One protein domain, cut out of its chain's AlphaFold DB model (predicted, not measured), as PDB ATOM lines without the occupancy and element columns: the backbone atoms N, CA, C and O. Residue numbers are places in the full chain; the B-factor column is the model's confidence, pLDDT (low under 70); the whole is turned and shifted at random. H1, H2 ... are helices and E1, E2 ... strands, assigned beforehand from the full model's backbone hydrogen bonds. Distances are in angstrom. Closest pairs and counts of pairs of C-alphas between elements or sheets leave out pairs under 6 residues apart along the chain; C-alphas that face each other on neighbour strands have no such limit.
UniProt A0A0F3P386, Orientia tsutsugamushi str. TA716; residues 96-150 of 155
ATOM      1  N   GLU A  96      16.259   9.895  38.658       84.25
ATOM      2  CA  GLU A  96      16.504  11.341  38.586       84.25
ATOM      3  C   GLU A  96      16.898  11.792  37.170       84.25
ATOM      4  O   GLU A  96      16.390  12.806  36.702       84.25
ATOM      5  N   GLU A  97      17.678  10.992  36.432       82.38
ATOM      6  CA  GLU A  97      18.000  11.249  35.016       82.38
ATOM      7  C   GLU A  97      16.722  11.303  34.168       82.38
ATOM      8  O   GLU A  97      16.553  12.209  33.349       82.38
ATOM      9  N   ILE A  98      15.788  10.374  34.404       82.06
ATOM     10  CA  ILE A  98      14.497  10.369  33.712       82.06
ATOM     11  C   ILE A  98      13.673  11.597  34.104       82.06
ATOM     12  O   ILE A  98      13.128  12.261  33.231       82.06
ATOM     13  N   LYS A  99      13.568  11.940  35.391       83.75
ATOM     14  CA  LYS A  99      12.774  13.102  35.825       83.75
ATOM     15  C   LYS A  99      13.299  14.422  35.264       83.75
ATOM     16  O   LYS A  99      12.495  15.278  34.905       83.75
ATOM     17  N   GLU A 100      14.615  14.592  35.202       85.75
ATOM     18  CA  GLU A 100      15.233  15.837  34.745       85.75
ATOM     19  C   GLU A 100      15.212  15.966  33.219       85.75
ATOM     20  O   GLU A 100      14.866  17.028  32.703       85.75
ATOM     21  N   ASN A 101      15.521  14.886  32.489       83.00
ATOM     22  CA  ASN A 101      15.768  14.955  31.042       83.00
ATOM     23  C   ASN A 101      14.679  14.297  30.184       83.00
ATOM     24  O   ASN A 101      14.557  14.608  28.999       83.00
ATOM     25  N   HIS A 102      13.881  13.402  30.767       83.75
ATOM     26  CA  HIS A 102      12.949  12.531  30.050       83.75
ATOM     27  C   HIS A 102      11.604  12.371  30.786       83.75
ATOM     28  O   HIS A 102      10.991  11.306  30.771       83.75
ATOM     29  N   SER A 103      11.127  13.416  31.477       81.31
ATOM     30  CA  SER A 103       9.943  13.337  32.360       81.31
ATOM     31  C   SER A 103       8.664  12.882  31.649       81.31
ATOM     32  O   SER A 103       7.765  12.310  32.266       81.31
ATOM     33  N   ASN A 104       8.584  13.091  30.336       81.38
ATOM     34  CA  ASN A 104       7.513  12.602  29.476       81.38
ATOM     35  C   ASN A 104       7.475  11.067  29.357       81.38
ATOM     36  O   ASN A 104       6.400  10.521  29.126       81.38
ATOM     37  N   TRP A 105       8.590  10.365  29.581       83.25
ATOM     38  CA  TRP A 105       8.656   8.898  29.596       83.25
ATOM     39  C   TRP A 105       7.887   8.279  30.767       83.25
ATOM     40  O   TRP A 105       7.544   7.103  30.727       83.25
ATOM     41  N   LEU A 106       7.600   9.063  31.810       77.19
ATOM     42  CA  LEU A 106       6.860   8.618  32.993       77.19
ATOM     43  C   LEU A 106       5.341   8.765  32.835       77.19
ATOM     44  O   LEU A 106       4.583   8.215  33.630       77.19
ATOM     45  N   ASN A 107       4.888   9.501  31.818       74.69
ATOM     46  CA  ASN A 107       3.485   9.860  31.622       74.69
ATOM     47  C   ASN A 107       2.876   9.078  30.453       74.69
ATOM     48  O   ASN A 107       2.351   9.659  29.502       74.69
ATOM     49  N   GLY A 108       2.971   7.748  30.519       69.50
ATOM     50  CA  GLY A 108       2.252   6.870  29.602       69.50
ATOM     51  C   GLY A 108       0.740   7.001  29.781       69.50
ATOM     52  O   GLY A 108       0.236   7.303  30.866       69.50
ATOM     53  N   ARG A 109      -0.006   6.777  28.705       67.88
ATOM     54  CA  ARG A 109      -1.459   6.694  28.751       67.88
ATOM     55  C   ARG A 109      -1.835   5.288  29.202       67.88
ATOM     56  O   ARG A 109      -1.480   4.312  28.554       67.88
ATOM     57  N   ALA A 110      -2.563   5.177  30.306       62.44
ATOM     58  CA  ALA A 110      -3.200   3.915  30.657       62.44
ATOM     59  C   ALA A 110      -4.320   3.644  29.643       62.44
ATOM     60  O   ALA A 110      -5.325   4.362  29.624       62.44
ATOM     61  N   ASP A 111      -4.128   2.642  28.795       61.44
ATOM     62  CA  ASP A 111      -5.207   2.074  28.006       61.44
ATOM     63  C   ASP A 111      -5.995   1.082  28.873       61.44
ATOM     64  O   ASP A 111      -5.497   0.526  29.856       61.44
ATOM     65  N   PHE A 112      -7.286   0.985  28.559       60.91
ATOM     66  CA  PHE A 112      -8.326   0.371  29.380       60.91
ATOM     67  C   PHE A 112      -7.947  -1.015  29.926       60.91
ATOM     68  O   PHE A 112      -7.227  -1.756  29.259       60.91
ATOM     69  N   PRO A 113      -8.467  -1.390  31.111       67.06
ATOM     70  CA  PRO A 113      -8.251  -2.718  31.665       67.06
ATOM     71  C   PRO A 113      -8.757  -3.791  30.696       67.06
ATOM     72  O   PRO A 113      -9.951  -3.834  30.396       67.06
ATOM     73  N   ASP A 114      -7.853  -4.650  30.239       64.69
ATOM     74  CA  ASP A 114      -8.179  -5.903  29.564       64.69
ATOM     75  C   ASP A 114      -8.218  -7.039  30.594       64.69
ATOM     76  O   ASP A 114      -7.770  -6.874  31.732       64.69
ATOM     77  N   VAL A 115      -8.778  -8.185  30.230       73.62
ATOM     78  CA  VAL A 115      -8.841  -9.361  31.097       73.62
ATOM     79  C   VAL A 115      -8.039 -10.483  30.451       73.62
ATOM     80  O   VAL A 115      -8.359 -10.911  29.344       73.62
ATOM     81  N   ASP A 116      -6.992 -10.956  31.129       77.06
ATOM     82  CA  ASP A 116      -6.172 -12.058  30.620       77.06
ATOM     83  C   ASP A 116      -6.936 -13.397  30.598       77.06
ATOM     84  O   ASP A 116      -8.032 -13.547  31.143       77.06
ATOM     85  N   GLU A 117      -6.318 -14.414  29.996       81.44
ATOM     86  CA  GLU A 117      -6.826 -15.794  29.939       81.44
ATOM     87  C   GLU A 117      -7.110 -16.428  31.319       81.44
ATOM     88  O   GLU A 117      -7.817 -17.432  31.407       81.44
ATOM     89  N   ASN A 118      -6.609 -15.823  32.402       84.81
ATOM     90  CA  ASN A 118      -6.797 -16.239  33.790       84.81
ATOM     91  C   ASN A 118      -7.792 -15.347  34.555       84.81
ATOM     92  O   ASN A 118      -7.865 -15.420  35.788       84.81
ATOM     93  N   ASN A 119      -8.579 -14.529  33.853       81.94
ATOM     94  CA  ASN A 119      -9.571 -13.626  34.430       81.94
ATOM     95  C   ASN A 119      -8.979 -12.506  35.317       81.94
ATOM     96  O   ASN A 119      -9.673 -11.959  36.182       81.94
ATOM     97  N   LYS A 120      -7.704 -12.144  35.129       78.50
ATOM     98  CA  LYS A 120      -7.077 -10.999  35.804       78.50
ATOM     99  C   LYS A 120      -7.164  -9.747  34.955       78.50
ATOM    100  O   LYS A 120      -6.917  -9.775  33.757       78.50
ATOM    101  N   ILE A 121      -7.427  -8.627  35.621       75.94
ATOM    102  CA  ILE A 121      -7.358  -7.308  35.002       75.94
ATOM    103  C   ILE A 121      -5.892  -6.965  34.708       75.94
ATOM    104  O   ILE A 121      -5.077  -6.898  35.631       75.94
ATOM    105  N   VAL A 122      -5.587  -6.710  33.441       68.69
ATOM    106  CA  VAL A 122      -4.294  -6.237  32.940       68.69
ATOM    107  C   VAL A 122      -4.471  -4.824  32.400       68.69
ATOM    108  O   VAL A 122      -5.359  -4.563  31.596       68.69
ATOM    109  N   GLY A 123      -3.646  -3.890  32.867       62.84
ATOM    110  CA  GLY A 123      -3.586  -2.540  32.310       62.84
ATOM    111  C   GLY A 123      -2.435  -2.447  31.321       62.84
ATOM    112  O   GLY A 123      -1.308  -2.794  31.674       62.84
ATOM    113  N   TYR A 124      -2.705  -1.956  30.116       65.88
ATOM    114  CA  TYR A 124      -1.661  -1.639  29.149       65.88
ATOM    115  C   TYR A 124      -1.295  -0.165  29.279       65.88
ATOM    116  O   TYR A 124      -2.165   0.702  29.308       65.88
ATOM    117  N   ILE A 125      -0.004   0.133  29.370       68.69
ATOM    118  CA  ILE A 125       0.480   1.508  29.273       68.69
ATOM    119  C   ILE A 125       0.917   1.712  27.828       68.69
ATOM    120  O   ILE A 125       1.862   1.074  27.370       68.69
ATOM    121  N   SER A 126       0.224   2.588  27.107       71.25
ATOM    122  CA  SER A 126       0.634   3.023  25.780       71.25
ATOM    123  C   SER A 126       1.358   4.357  25.856       71.25
ATOM    124  O   SER A 126       1.041   5.243  26.652       71.25
ATOM    125  N   PHE A 127       2.361   4.514  25.008       78.12
ATOM    126  CA  PHE A 127       3.086   5.764  24.850       78.12
ATOM    127  C   PHE A 127       2.766   6.348  23.481       78.12
ATOM    128  O   PHE A 127       2.571   5.612  22.512       78.12
ATOM    129  N   ASP A 128       2.727   7.679  23.390       81.75
ATOM    130  CA  ASP A 128       2.724   8.331  22.084       81.75
ATOM    131  C   ASP A 128       3.969   7.869  21.311       81.75
ATOM    132  O   ASP A 128       5.077   7.843  21.853       81.75
ATOM    133  N   SER A 129       3.787   7.539  20.033       81.94
ATOM    134  CA  SER A 129       4.860   7.248  19.079       81.94
ATOM    135  C   SER A 129       6.047   8.215  19.172       81.94
ATOM    136  O   SER A 129       7.198   7.798  19.047       81.94
ATOM    137  N   LYS A 130       5.791   9.501  19.451       84.19
ATOM    138  CA  LYS A 130       6.837  10.509  19.627       84.19
ATOM    139  C   LYS A 130       7.729  10.211  20.835       84.19
ATOM    140  O   LYS A 130       8.946  10.320  20.728       84.19
ATOM    141  N   VAL A 131       7.136   9.793  21.953       84.31
ATOM    142  CA  VAL A 131       7.854   9.432  23.185       84.31
ATOM    143  C   VAL A 131       8.661   8.147  22.979       84.31
ATOM    144  O   VAL A 131       9.820   8.085  23.374       84.31
ATOM    145  N   VAL A 132       8.096   7.154  22.282       84.12
ATOM    146  CA  VAL A 132       8.796   5.898  21.947       84.12
ATOM    147  C   VAL A 132      10.032   6.160  21.078       84.12
ATOM    148  O   VAL A 132      11.108   5.625  21.345       84.12
ATOM    149  N   ASN A 133       9.920   7.031  20.072       85.81
ATOM    150  CA  ASN A 133      11.053   7.397  19.218       85.81
ATOM    151  C   ASN A 133      12.154   8.147  19.988       85.81
ATOM    152  O   ASN A 133      13.341   7.930  19.731       85.81
ATOM    153  N   GLU A 134      11.778   9.002  20.945       87.06
ATOM    154  CA  GLU A 134      12.727   9.669  21.846       87.06
ATOM    155  C   GLU A 134      13.466   8.655  22.740       87.06
ATOM    156  O   GLU A 134      14.685   8.758  22.890       87.06
ATOM    157  N   MET A 135      12.769   7.638  23.266       86.00
ATOM    158  CA  MET A 135      13.373   6.543  24.044       86.00
ATOM    159  C   MET A 135      14.392   5.742  23.228       86.00
ATOM    160  O   MET A 135      15.526   5.555  23.671       86.00
ATOM    161  N   ILE A 136      14.019   5.302  22.021       86.25
ATOM    162  CA  ILE A 136      14.918   4.537  21.141       86.25
ATOM    163  C   ILE A 136      16.164   5.368  20.810       86.25
ATOM    164  O   ILE A 136      17.281   4.867  20.927       86.25
ATOM    165  N   SER A 137      15.980   6.654  20.488       86.31
ATOM    166  CA  SER A 137      17.080   7.574  20.168       86.31
ATOM    167  C   SER A 137      18.053   7.766  21.338       86.31
ATOM    168  O   SER A 137      19.266   7.843  21.145       86.31
ATOM    169  N   ALA A 138      17.551   7.841  22.573       85.56
ATOM    170  CA  ALA A 138      18.403   7.946  23.755       85.56
ATOM    171  C   ALA A 138      19.238   6.671  23.980       85.56
ATOM    172  O   ALA A 138      20.426   6.758  24.301       85.56
ATOM    173  N   VAL A 139      18.647   5.494  23.752       81.75
ATOM    174  CA  VAL A 139      19.329   4.196  23.878       81.75
ATOM    175  C   VAL A 139      20.406   4.022  22.802       81.75
ATOM    176  O   VAL A 139      21.540   3.679  23.141       81.75
ATOM    177  N   THR A 140      20.107   4.318  21.531       83.06
ATOM    178  CA  THR A 140      21.096   4.249  20.434       83.06
ATOM    179  C   THR A 140      22.273   5.188  20.681       83.06
ATOM    180  O   THR A 140      23.426   4.772  20.560       83.06
ATOM    181  N   ASN A 141      21.999   6.429  21.108       84.12
ATOM    182  CA  ASN A 141      23.031   7.426  21.403       84.12
ATOM    183  C   ASN A 141      23.953   6.981  22.542       84.12
ATOM    184  O   ASN A 141      25.167   7.157  22.461       84.12
ATOM    185  N   ARG A 142      23.393   6.380  23.596       80.38
ATOM    186  CA  ARG A 142      24.164   5.899  24.749       80.38
ATOM    187  C   ARG A 142      24.987   4.649  24.432       80.38
ATOM    188  O   ARG A 142      26.048   4.459  25.023       80.38
ATOM    189  N   LEU A 143      24.516   3.809  23.513       76.00
ATOM    190  CA  LEU A 143      25.228   2.618  23.041       76.00
ATOM    191  C   LEU A 143      26.244   2.919  21.927       76.00
ATOM    192  O   LEU A 143      27.135   2.105  21.698       76.00
ATOM    193  N   GLY A 144      26.131   4.069  21.255       80.44
ATOM    194  CA  GLY A 144      26.988   4.431  20.124       80.44
ATOM    195  C   GLY A 144      26.758   3.559  18.885       80.44
ATOM    196  O   GLY A 144      27.702   3.302  18.144       80.44
ATOM    197  N   VAL A 145      25.527   3.080  18.680       77.00
ATOM    198  CA  VAL A 145      25.133   2.174  17.581       77.00
ATOM    199  C   VAL A 145      24.040   2.803  16.715       77.00
ATOM    200  O   VAL A 145      23.288   3.655  17.197       77.00
ATOM    201  N   SER A 146      23.939   2.397  15.444       81.88
ATOM    202  CA  SER A 146      22.847   2.841  14.566       81.88
ATOM    203  C   SER A 146      21.516   2.223  14.993       81.88
ATOM    204  O   SER A 146      21.475   1.112  15.520       81.88
ATOM    205  N   ILE A 147      20.413   2.921  14.713       79.62
ATOM    206  CA  ILE A 147      19.060   2.385  14.912       79.62
ATOM    207  C   ILE A 147      18.777   1.187  13.995       79.62
ATOM    208  O   ILE A 147      18.043   0.288  14.386       79.62
ATOM    209  N   ASP A 148      19.409   1.143  12.819       82.12
ATOM    210  CA  ASP A 148      19.251   0.052  11.848       82.12
ATOM    211  C   ASP A 148      19.906  -1.259  12.320       82.12
ATOM    212  O   ASP A 148      19.576  -2.335  11.821       82.12
ATOM    213  N   ASP A 149      20.802  -1.174  13.308       72.12
ATOM    214  CA  ASP A 149      21.552  -2.308  13.850       72.12
ATOM    215  C   ASP A 149      20.912  -2.890  15.122       72.12
ATOM    216  O   ASP A 149      21.380  -3.909  15.639       72.12
ATOM    217  N   ILE A 150      19.856  -2.258  15.656       68.69
ATOM    218  CA  ILE A 150      19.211  -2.681  16.901       68.69
ATOM    219  C   ILE A 150      17.703  -2.866  16.749       68.69
ATOM    220  O   ILE A 150      17.005  -2.122  16.073       68.69
TER     221      ILE A 150
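What this domain is: This is residues 96 to 150 of the 155 residues of a protein of Orientia tsutsugamushi str. TA716 (UniProt A0A0F3P386). A two-stranded hairpin, E1 and E2, reaches out toward one end of a long, open shape, and the single long helix H3 runs toward the other end. The two short helices H1 and H2 lead into the hairpin at its helix end, and contacts between the helices are few. The printed part has 55 residues, with three named helices and two named strands in the order H1, H2, E1, E2, H3; the sheet is E1 - E2, antiparallel, and the class is mixed, helices and strands. The whole is only just loose, close to extended, with a radius of gyration of the C-alphas of 15.0 A, and it is elongated, spanning 43 by 28 by 18 A.

Where its parts are: Find C-alpha 96 at (16.504, 11.341, 38.586); here H1 begins, residues 96 to 101. After His 102 comes H2, residues 103 to 106. Next look at C-alpha 109, at (-1.459, 6.694, 28.751), where E1 begins; it covers residues 109 to 115 and is 17.8 A long from first to last C-alpha. E2, residues 121 to 126, brings you back over 16.0 A. H3, residues 129 to 143, then runs 21.3 A from Ser 129 to C-alpha 143 at (25.228, 2.618, 23.041). Residues 144 to 150 follow with no named element.

How they stand to each other: Look first at H1 and H2, which only just touch, and only at the corner by their link, with 3 pairs of C-alphas within 8 A; the closest are those of Ile 98 and Trp 105, 7.3 A apart. H2 and H3 also only just touch, with 3 pairs of C-alphas within 8 A, and H3 does so with residues 131 to 135 alone; the closest C-alphas are those of Trp 105 and Val 131, 6.5 A apart. H1 and H3 are apart. E1 and E2 form a hairpin, antiparallel, with 152 degrees between their directions. Check N 109 and O 126, then N 114 and O 122: each pair is 2.8 A apart, within hydrogen-bond range. E1 and H3 are apart, and so are H2 and E2. In H1 and H3 every O i to N i+4 pair is within hydrogen-bond range, while H2 is too short for such a pair.

The domain as a whole: The two C-alphas farthest apart are those of Asn 119 and Gly 144, 43.2 A. The printed part has no cut, and the links H1 to H2, H2 to E1, E1 to E2 and E2 to H3 are tight. In the B-factor column the mean pLDDT of the printed part is 77.9; look for values under 70 at residues 108 to 114, residues 122 to 125 and residue 150 of this model.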